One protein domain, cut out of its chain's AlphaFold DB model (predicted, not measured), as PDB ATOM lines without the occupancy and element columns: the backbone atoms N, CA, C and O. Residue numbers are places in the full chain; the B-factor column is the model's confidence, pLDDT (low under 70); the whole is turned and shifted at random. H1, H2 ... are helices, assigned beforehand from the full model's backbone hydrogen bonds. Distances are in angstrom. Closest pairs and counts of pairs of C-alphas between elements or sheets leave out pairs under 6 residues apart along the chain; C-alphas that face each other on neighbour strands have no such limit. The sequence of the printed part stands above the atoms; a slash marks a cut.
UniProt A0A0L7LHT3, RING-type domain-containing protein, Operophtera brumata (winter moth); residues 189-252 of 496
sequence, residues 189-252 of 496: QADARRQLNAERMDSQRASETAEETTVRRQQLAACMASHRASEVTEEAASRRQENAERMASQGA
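This is residues 189 to 252 of the 496 residues of the protein "RING-type domain-containing protein" of Operophtera brumata (winter moth) (UniProt A0A0L7LHT3). Three helices follow one another end to end in an open frame: H2 makes the base, and H1 and H3 turn off from its two ends at sharp corners, without packing along it. H1 and H3 stay apart and the space between them is empty. The printed part has 64 residues with three named helices in the order H1, H2, H3 and no named strand; its class is all helix. It is extended, with a radius of gyration of the C-alphas of 16.6 A and spans of 37 by 31 by 27 A.

Find C-alpha 189 at (-18.539, 40.330, 31.466); from there H1, residues 189 to 207, runs 27.2 A. Go on to C-alpha 210 at (-39.215, 37.288, 58.679), where H2 begins; it holds residues 210 to 230 and measures 30.4 A. H3, residues 233 to 252, measures 28.4 A and ends at C-alpha 252, (-56.246, 28.300, 28.179).

Look first at Arg 205 and Thr 213, the closest C-alphas of H1 and H2, 7.7 A apart: the two helices are close but not clearly touching. They run opposite ways at a steep tilt of 51 degrees. Next find Arg 228 and Ala 236, the closest C-alphas of H2 and H3, 7.4 A apart; these helices too are close but not clearly touching. They run opposite ways at a steep tilt of 57 degrees. H1 and H3 are apart. In H1, H2 and H3 every O i to N i+4 pair is within hydrogen-bond range.

The two C-alphas farthest apart are those of Gln 189 and Ala 252, at 39.7 A. Residues 189 to 204 of H1, 217 to 227 of H2 and 240 to 252 of H3 stand free. Both links are tight, and the printed part has no cut. The mean pLDDT of the printed part is 95.0, and no printed residue is under 70.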
ATOM      1  N   GLN A 189     -18.883  39.686  30.197       94.50
ATOM      2  CA  GLN A 189     -18.539  40.330  31.466       94.50
ATOM      3  C   GLN A 189     -19.778  40.926  32.146       94.50
ATOM      4  O   GLN A 189     -19.953  40.765  33.355       94.50
ATOM      5  N   ALA A 190     -20.669  41.559  31.377       93.31
ATOM      6  CA  ALA A 190     -21.925  42.095  31.889       93.31
ATOM      7  C   ALA A 190     -22.863  40.982  32.391       93.31
ATOM      8  O   ALA A 190     -23.494  41.145  33.439       93.31
ATOM      9  N   ASP A 191     -22.927  39.848  31.687       95.56
ATOM     10  CA  ASP A 191     -23.685  38.661  32.094       95.56
ATOM     11  C   ASP A 191     -23.122  38.044  33.375       95.56
ATOM     12  O   ASP A 191     -23.867  37.866  34.339       95.56
ATOM     13  N   ALA A 192     -21.805  37.826  33.447       95.56
ATOM     14  CA  ALA A 192     -21.147  37.322  34.652       95.56
ATOM     15  C   ALA A 192     -21.381  38.247  35.859       95.56
ATOM     16  O   ALA A 192     -21.696  37.785  36.955       95.56
ATOM     17  N   ARG A 193     -21.315  39.573  35.667       94.19
ATOM     18  CA  ARG A 193     -21.627  40.547  36.725       94.19
ATOM     19  C   ARG A 193     -23.091  40.479  37.160       94.19
ATOM     20  O   ARG A 193     -23.367  40.575  38.357       94.19
ATOM     21  N   ARG A 194     -24.037  40.356  36.218       93.56
ATOM     22  CA  ARG A 194     -25.470  40.197  36.526       93.56
ATOM     23  C   ARG A 194     -25.723  38.920  37.320       93.56
ATOM     24  O   ARG A 194     -26.456  38.981  38.303       93.56
ATOM     25  N   GLN A 195     -25.080  37.821  36.939       95.19
ATOM     26  CA  GLN A 195     -25.188  36.540  37.626       95.19
ATOM     27  C   GLN A 195     -24.625  36.610  39.050       95.19
ATOM     28  O   GLN A 195     -25.350  36.319  39.996       95.19
ATOM     29  N   LEU A 196     -23.399  37.110  39.229       96.00
ATOM     30  CA  LEU A 196     -22.803  37.284  40.561       96.00
ATOM     31  C   LEU A 196     -23.644  38.207  41.457       96.00
ATOM     32  O   LEU A 196     -23.773  37.983  42.659       96.00
ATOM     33  N   ASN A 197     -24.243  39.255  40.883       94.56
ATOM     34  CA  ASN A 197     -25.165  40.111  41.623       94.56
ATOM     35  C   ASN A 197     -26.447  39.361  42.021       94.56
ATOM     36  O   ASN A 197     -26.907  39.534  43.145       94.56
ATOM     37  N   ALA A 198     -27.015  38.540  41.134       93.69
ATOM     38  CA  ALA A 198     -28.189  37.727  41.440       93.69
ATOM     39  C   ALA A 198     -27.898  36.735  42.576       93.69
ATOM     40  O   ALA A 198     -28.619  36.746  43.569       93.69
ATOM     41  N   GLU A 199     -26.785  36.001  42.494       95.38
ATOM     42  CA  GLU A 199     -26.336  35.043  43.515       95.38
ATOM     43  C   GLU A 199     -26.126  35.708  44.884       95.38
ATOM     44  O   GLU A 199     -26.542  35.180  45.920       95.38
ATOM     45  N   ARG A 200     -25.540  36.914  44.907       96.00
ATOM     46  CA  ARG A 200     -25.408  37.701  46.141       96.00
ATOM     47  C   ARG A 200     -26.769  38.092  46.715       96.00
ATOM     48  O   ARG A 200     -26.979  37.947  47.916       96.00
ATOM     49  N   MET A 201     -27.686  38.590  45.883       93.31
ATOM     50  CA  MET A 201     -29.030  38.973  46.333       93.31
ATOM     51  C   MET A 201     -29.841  37.757  46.804       93.31
ATOM     52  O   MET A 201     -30.618  37.882  47.746       93.31
ATOM     53  N   ASP A 202     -29.668  36.593  46.176       94.38
ATOM     54  CA  ASP A 202     -30.268  35.328  46.613       94.38
ATOM     55  C   ASP A 202     -29.729  34.894  47.972       94.38
ATOM     56  O   ASP A 202     -30.513  34.570  48.862       94.38
ATOM     57  N   SER A 203     -28.412  34.969  48.165       95.06
ATOM     58  CA  SER A 203     -27.776  34.651  49.446       95.06
ATOM     59  C   SER A 203     -28.273  35.575  50.561       95.06
ATOM     60  O   SER A 203     -28.626  35.101  51.637       95.06
ATOM     61  N   GLN A 204     -28.390  36.880  50.285       92.50
ATOM     62  CA  GLN A 204     -28.958  37.848  51.229       92.50
ATOM     63  C   GLN A 204     -30.419  37.527  51.565       92.50
ATOM     64  O   GLN A 204     -30.766  37.470  52.741       92.50
ATOM     65  N   ARG A 205     -31.257  37.239  50.557       92.62
ATOM     66  CA  ARG A 205     -32.662  36.845  50.760       92.62
ATOM     67  C   ARG A 205     -32.808  35.546  51.546       92.62
ATOM     68  O   ARG A 205     -33.761  35.412  52.302       92.62
ATOM     69  N   ALA A 206     -31.896  34.595  51.364       93.81
ATOM     70  CA  ALA A 206     -31.896  33.340  52.109       93.81
ATOM     71  C   ALA A 206     -31.554  33.546  53.594       93.81
ATOM     72  O   ALA A 206     -32.035  32.790  54.435       93.81
ATOM     73  N   SER A 207     -30.754  34.568  53.915       94.19
ATOM     74  CA  SER A 207     -30.427  34.948  55.293       94.19
ATOM     75  C   SER A 207     -31.398  35.953  55.930       94.19
ATOM     76  O   SER A 207     -31.250  36.236  57.114       94.19
ATOM     77  N   GLU A 208     -32.363  36.502  55.178       96.00
ATOM     78  CA  GLU A 208     -33.333  37.477  55.697       96.00
ATOM     79  C   GLU A 208     -34.201  36.861  56.802       96.00
ATOM     80  O   GLU A 208     -34.792  35.788  56.656       96.00
ATOM     81  N   THR A 209     -34.364  37.602  57.893       96.94
ATOM     82  CA  THR A 209     -35.383  37.302  58.899       96.94
ATOM     83  C   THR A 209     -36.795  37.563  58.353       96.94
ATOM     84  O   THR A 209     -37.003  38.226  57.329       96.94
ATOM     85  N   ALA A 210     -37.817  37.060  59.052       95.81
ATOM     86  CA  ALA A 210     -39.215  37.288  58.679       95.81
ATOM     87  C   ALA A 210     -39.602  38.782  58.707       95.81
ATOM     88  O   ALA A 210     -40.370  39.243  57.857       95.81
ATOM     89  N   GLU A 211     -39.055  39.543  59.657       96.12
ATOM     90  CA  GLU A 211     -39.270  40.988  59.768       96.12
ATOM     91  C   GLU A 211     -38.626  41.731  58.593       96.12
ATOM     92  O   GLU A 211     -39.311  42.481  57.894       96.12
ATOM     93  N   GLU A 212     -37.357  41.448  58.287       95.44
ATOM     94  CA  GLU A 212     -36.651  42.044  57.144       95.44
ATOM     95  C   GLU A 212     -37.330  41.705  55.812       95.44
ATOM     96  O   GLU A 212     -37.536  42.582  54.969       95.44
ATOM     97  N   THR A 213     -37.784  40.458  55.652       95.25
ATOM     98  CA  THR A 213     -38.560  40.030  54.480       95.25
ATOM     99  C   THR A 213     -39.840  40.855  54.339       95.25
ATOM    100  O   THR A 213     -40.230  41.233  53.229       95.25
ATOM    101  N   THR A 214     -40.511  41.144  55.455       96.69
ATOM    102  CA  THR A 214     -41.756  41.920  55.466       96.69
ATOM    103  C   THR A 214     -41.486  43.370  55.079       96.69
ATOM    104  O   THR A 214     -42.157  43.889  54.184       96.69
ATOM    105  N   VAL A 215     -40.460  43.999  55.659       96.12
ATOM    106  CA  VAL A 215     -40.043  45.367  55.315       96.12
ATOM    107  C   VAL A 215     -39.672  45.467  53.836       96.12
ATOM    108  O   VAL A 215     -40.182  46.343  53.133       96.12
ATOM    109  N   ARG A 216     -38.874  44.529  53.309       95.12
ATOM    110  CA  ARG A 216     -38.496  44.515  51.889       95.12
ATOM    111  C   ARG A 216     -39.713  44.380  50.973       95.12
ATOM    112  O   ARG A 216     -39.801  45.075  49.961       95.12
ATOM    113  N   ARG A 217     -40.673  43.507  51.306       95.06
ATOM    114  CA  ARG A 217     -41.918  43.351  50.525       95.06
ATOM    115  C   ARG A 217     -42.765  44.623  50.545       95.06
ATOM    116  O   ARG A 217     -43.305  44.991  49.505       95.06
ATOM    117  N   GLN A 218     -42.857  45.303  51.687       95.50
ATOM    118  CA  GLN A 218     -43.569  46.578  51.804       95.50
ATOM    119  C   GLN A 218     -42.898  47.682  50.981       95.50
ATOM    120  O   GLN A 218     -43.577  48.369  50.219       95.50
ATOM    121  N   GLN A 219     -41.571  47.811  51.060       95.38
ATOM    122  CA  GLN A 219     -40.808  48.770  50.258       95.38
ATOM    123  C   GLN A 219     -40.955  48.499  48.755       95.38
ATOM    124  O   GLN A 219     -41.199  49.424  47.979       95.38
ATOM    125  N   LEU A 220     -40.886  47.230  48.337       94.81
ATOM    126  CA  LEU A 220     -41.116  46.836  46.947       94.81
ATOM    127  C   LEU A 220     -42.542  47.178  46.492       94.81
ATOM    128  O   LEU A 220     -42.726  47.726  45.407       94.81
ATOM    129  N   ALA A 221     -43.552  46.897  47.320       95.00
ATOM    130  CA  ALA A 221     -44.941  47.238  47.023       95.00
ATOM    131  C   ALA A 221     -45.148  48.755  46.887       95.00
ATOM    132  O   ALA A 221     -45.825  49.187  45.951       95.00
ATOM    133  N   ALA A 222     -44.530  49.553  47.762       95.88
ATOM    134  CA  ALA A 222     -44.570  51.012  47.709       95.88
ATOM    135  C   ALA A 222     -43.891  51.558  46.443       95.88
ATOM    136  O   ALA A 222     -44.466  52.397  45.751       95.88
ATOM    137  N   CYS A 223     -42.719  51.027  46.083       96.19
ATOM    138  CA  CYS A 223     -42.021  51.387  44.850       96.19
ATOM    139  C   CYS A 223     -42.874  51.074  43.609       96.19
ATOM    140  O   CYS A 223     -43.100  51.947  42.772       96.19
ATOM    141  N   MET A 224     -43.447  49.867  43.527       94.25
ATOM    142  CA  MET A 224     -44.352  49.498  42.433       94.25
ATOM    143  C   MET A 224     -45.616  50.365  42.391       94.25
ATOM    144  O   MET A 224     -46.124  50.654  41.311       94.25
ATOM    145  N   ALA A 225     -46.156  50.766  43.546       95.12
ATOM    146  CA  ALA A 225     -47.304  51.666  43.609       95.12
ATOM    147  C   ALA A 225     -46.950  53.067  43.096       95.12
ATOM    148  O   ALA A 225     -47.707  53.616  42.300       95.12
ATOM    149  N   SER A 226     -45.789  53.603  43.481       95.12
ATOM    150  CA  SER A 226     -45.284  54.880  42.968       95.12
ATOM    151  C   SER A 226     -45.050  54.824  41.461       95.12
ATOM    152  O   SER A 226     -45.451  55.743  40.757       95.12
ATOM    153  N   HIS A 227     -44.464  53.734  40.957       92.62
ATOM    154  CA  HIS A 227     -44.270  53.543  39.522       92.62
ATOM    155  C   HIS A 227     -45.611  53.525  38.775       92.62
ATOM    156  O   HIS A 227     -45.797  54.303  37.844       92.62
ATOM    157  N   ARG A 228     -46.593  52.744  39.256       92.62
ATOM    158  CA  ARG A 228     -47.956  52.717  38.689       92.62
ATOM    159  C   ARG A 228     -48.675  54.062  38.756       92.62
ATOM    160  O   ARG A 228     -49.515  54.333  37.909       92.62
ATOM    161  N   ALA A 229     -48.391  54.879  39.769       93.38
ATOM    162  CA  ALA A 229     -48.965  56.217  39.899       93.38
ATOM    163  C   ALA A 229     -48.345  57.219  38.912       93.38
ATOM    164  O   ALA A 229     -49.009  58.179  38.533       93.38
ATOM    165  N   SER A 230     -47.093  56.993  38.500       93.88
ATOM    166  CA  SER A 230     -46.409  57.796  37.482       93.88
ATOM    167  C   SER A 230     -46.639  57.325  36.042       93.88
ATOM    168  O   SER A 230     -46.263  58.051  35.128       93.88
ATOM    169  N   GLU A 231     -47.228  56.140  35.835       95.44
ATOM    170  CA  GLU A 231     -47.518  55.600  34.497       95.44
ATOM    171  C   GLU A 231     -48.414  56.558  33.708       95.44
ATOM    172  O   GLU A 231     -49.468  56.995  34.186       95.44
ATOM    173  N   VAL A 232     -48.038  56.823  32.457       95.75
ATOM    174  CA  VAL A 232     -48.949  57.508  31.538       95.75
ATOM    175  C   VAL A 232     -50.075  56.567  31.105       95.75
ATOM    176  O   VAL A 232     -50.006  55.345  31.252       95.75
ATOM    177  N   THR A 233     -51.155  57.126  30.556       95.12
ATOM    178  CA  THR A 233     -52.363  56.355  30.215       95.12
ATOM    179  C   THR A 233     -52.094  55.208  29.243       95.12
ATOM    180  O   THR A 233     -52.707  54.150  29.375       95.12
ATOM    181  N   GLU A 234     -51.181  55.405  28.291       95.69
ATOM    182  CA  GLU A 234     -50.797  54.400  27.296       95.69
ATOM    183  C   GLU A 234     -49.988  53.254  27.919       95.69
ATOM    184  O   GLU A 234     -50.338  52.089  27.734       95.69
ATOM    185  N   GLU A 235     -48.990  53.562  28.753       94.75
ATOM    186  CA  GLU A 235     -48.217  52.565  29.510       94.75
ATOM    187  C   GLU A 235     -49.126  51.733  30.423       94.75
ATOM    188  O   GLU A 235     -49.062  50.502  30.447       94.75
ATOM    189  N   ALA A 236     -50.053  52.393  31.121       93.94
ATOM    190  CA  ALA A 236     -51.017  51.715  31.975       93.94
ATOM    191  C   ALA A 236     -52.002  50.846  31.170       93.94
ATOM    192  O   ALA A 236     -52.507  49.845  31.687       93.94
ATOM    193  N   ALA A 237     -52.337  51.224  29.932       96.00
ATOM    194  CA  ALA A 237     -53.170  50.416  29.042       96.00
ATOM    195  C   ALA A 237     -52.406  49.180  28.548       96.00
ATOM    196  O   ALA A 237     -52.909  48.066  28.699       96.00
ATOM    197  N   SER A 238     -51.171  49.366  28.076       96.38
ATOM    198  CA  SER A 238     -50.282  48.286  27.639       96.38
ATOM    199  C   SER A 238     -50.052  47.258  28.754       96.38
ATOM    200  O   SER A 238     -50.348  46.078  28.572       96.38
ATOM    201  N   ARG A 239     -49.709  47.694  29.976       95.44
ATOM    202  CA  ARG A 239     -49.554  46.797  31.137       95.44
ATOM    203  C   ARG A 239     -50.820  45.990  31.447       95.44
ATOM    204  O   ARG A 239     -50.741  44.822  31.841       95.44
ATOM    205  N   ARG A 240     -52.005  46.606  31.343       94.94
ATOM    206  CA  ARG A 240     -53.286  45.908  31.570       94.94
ATOM    207  C   ARG A 240     -53.556  44.880  30.476       94.94
ATOM    208  O   ARG A 240     -54.033  43.796  30.806       94.94
ATOM    209  N   GLN A 241     -53.234  45.205  29.227       96.38
ATOM    210  CA  GLN A 241     -53.360  44.293  28.098       96.38
ATOM    211  C   GLN A 241     -52.429  43.086  28.252       96.38
ATOM    212  O   GLN A 241     -52.912  41.959  28.252       96.38
ATOM    213  N   GLU A 242     -51.138  43.300  28.508       96.88
ATOM    214  CA  GLU A 242     -50.175  42.212  28.726       96.88
ATOM    215  C   GLU A 242     -50.587  41.305  29.895       96.88
ATOM    216  O   GLU A 242     -50.477  40.078  29.838       96.88
ATOM    217  N   ASN A 243     -51.106  41.893  30.980       95.88
ATOM    218  CA  ASN A 243     -51.632  41.112  32.093       95.88
ATOM    219  C   ASN A 243     -52.867  40.294  31.685       95.88
ATOM    220  O   ASN A 243     -52.976  39.137  32.085       95.88
ATOM    221  N   ALA A 244     -53.784  40.862  30.898       96.38
ATOM    222  CA  ALA A 244     -54.954  40.147  30.398       96.38
ATOM    223  C   ALA A 244     -54.558  38.984  29.474       96.38
ATOM    224  O   ALA A 244     -55.080  37.883  29.635       96.38
ATOM    225  N   GLU A 245     -53.590  39.190  28.580       96.88
ATOM    226  CA  GLU A 245     -53.053  38.160  27.683       96.88
ATOM    227  C   GLU A 245     -52.375  37.024  28.460       96.88
ATOM    228  O   GLU A 245     -52.615  35.844  28.183       96.88
ATOM    229  N   ARG A 246     -51.595  37.352  29.498       96.69
ATOM    230  CA  ARG A 246     -50.997  36.351  30.391       96.69
ATOM    231  C   ARG A 246     -52.060  35.538  31.131       96.69
ATOM    232  O   ARG A 246     -51.961  34.313  31.163       96.69
ATOM    233  N   MET A 247     -53.079  36.188  31.699       94.75
ATOM    234  CA  MET A 247     -54.172  35.494  32.395       94.75
ATOM    235  C   MET A 247     -55.005  34.631  31.435       94.75
ATOM    236  O   MET A 247     -55.403  33.527  31.799       94.75
ATOM    237  N   ALA A 248     -55.238  35.099  30.205       95.44
ATOM    238  CA  ALA A 248     -55.925  34.332  29.168       95.44
ATOM    239  C   ALA A 248     -55.118  33.094  28.754       95.44
ATOM    240  O   ALA A 248     -55.677  32.003  28.660       95.44
ATOM    241  N   SER A 249     -53.803  33.244  28.582       95.56
ATOM    242  CA  SER A 249     -52.898  32.132  28.267       95.56
ATOM    243  C   SER A 249     -52.877  31.089  29.387       95.56
ATOM    244  O   SER A 249     -52.997  29.899  29.114       95.56
ATOM    245  N   GLN A 250     -52.810  31.528  30.650       93.19
ATOM    246  CA  GLN A 250     -52.906  30.638  31.812       93.19
ATOM    247  C   GLN A 250     -54.249  29.900  31.857       93.19
ATOM    248  O   GLN A 250     -54.270  28.685  32.029       93.19
ATOM    249  N   GLY A 251     -55.359  30.614  31.641       92.69
ATOM    250  CA  GLY A 251     -56.697  30.021  31.592       92.69
ATOM    251  C   GLY A 251     -56.885  29.028  30.441       92.69
ATOM    252  O   GLY A 251     -57.619  28.059  30.592       92.69
ATOM    253  N   ALA A 252     -56.210  29.231  29.307       93.94
ATOM    254  CA  ALA A 252     -56.246  28.300  28.179       93.94
ATOM    255  C   ALA A 252     -55.476  26.997  28.459       93.94
ATOM    256  O   ALA A 252     -55.842  25.949  27.933       93.94
TER     257      ALA A 252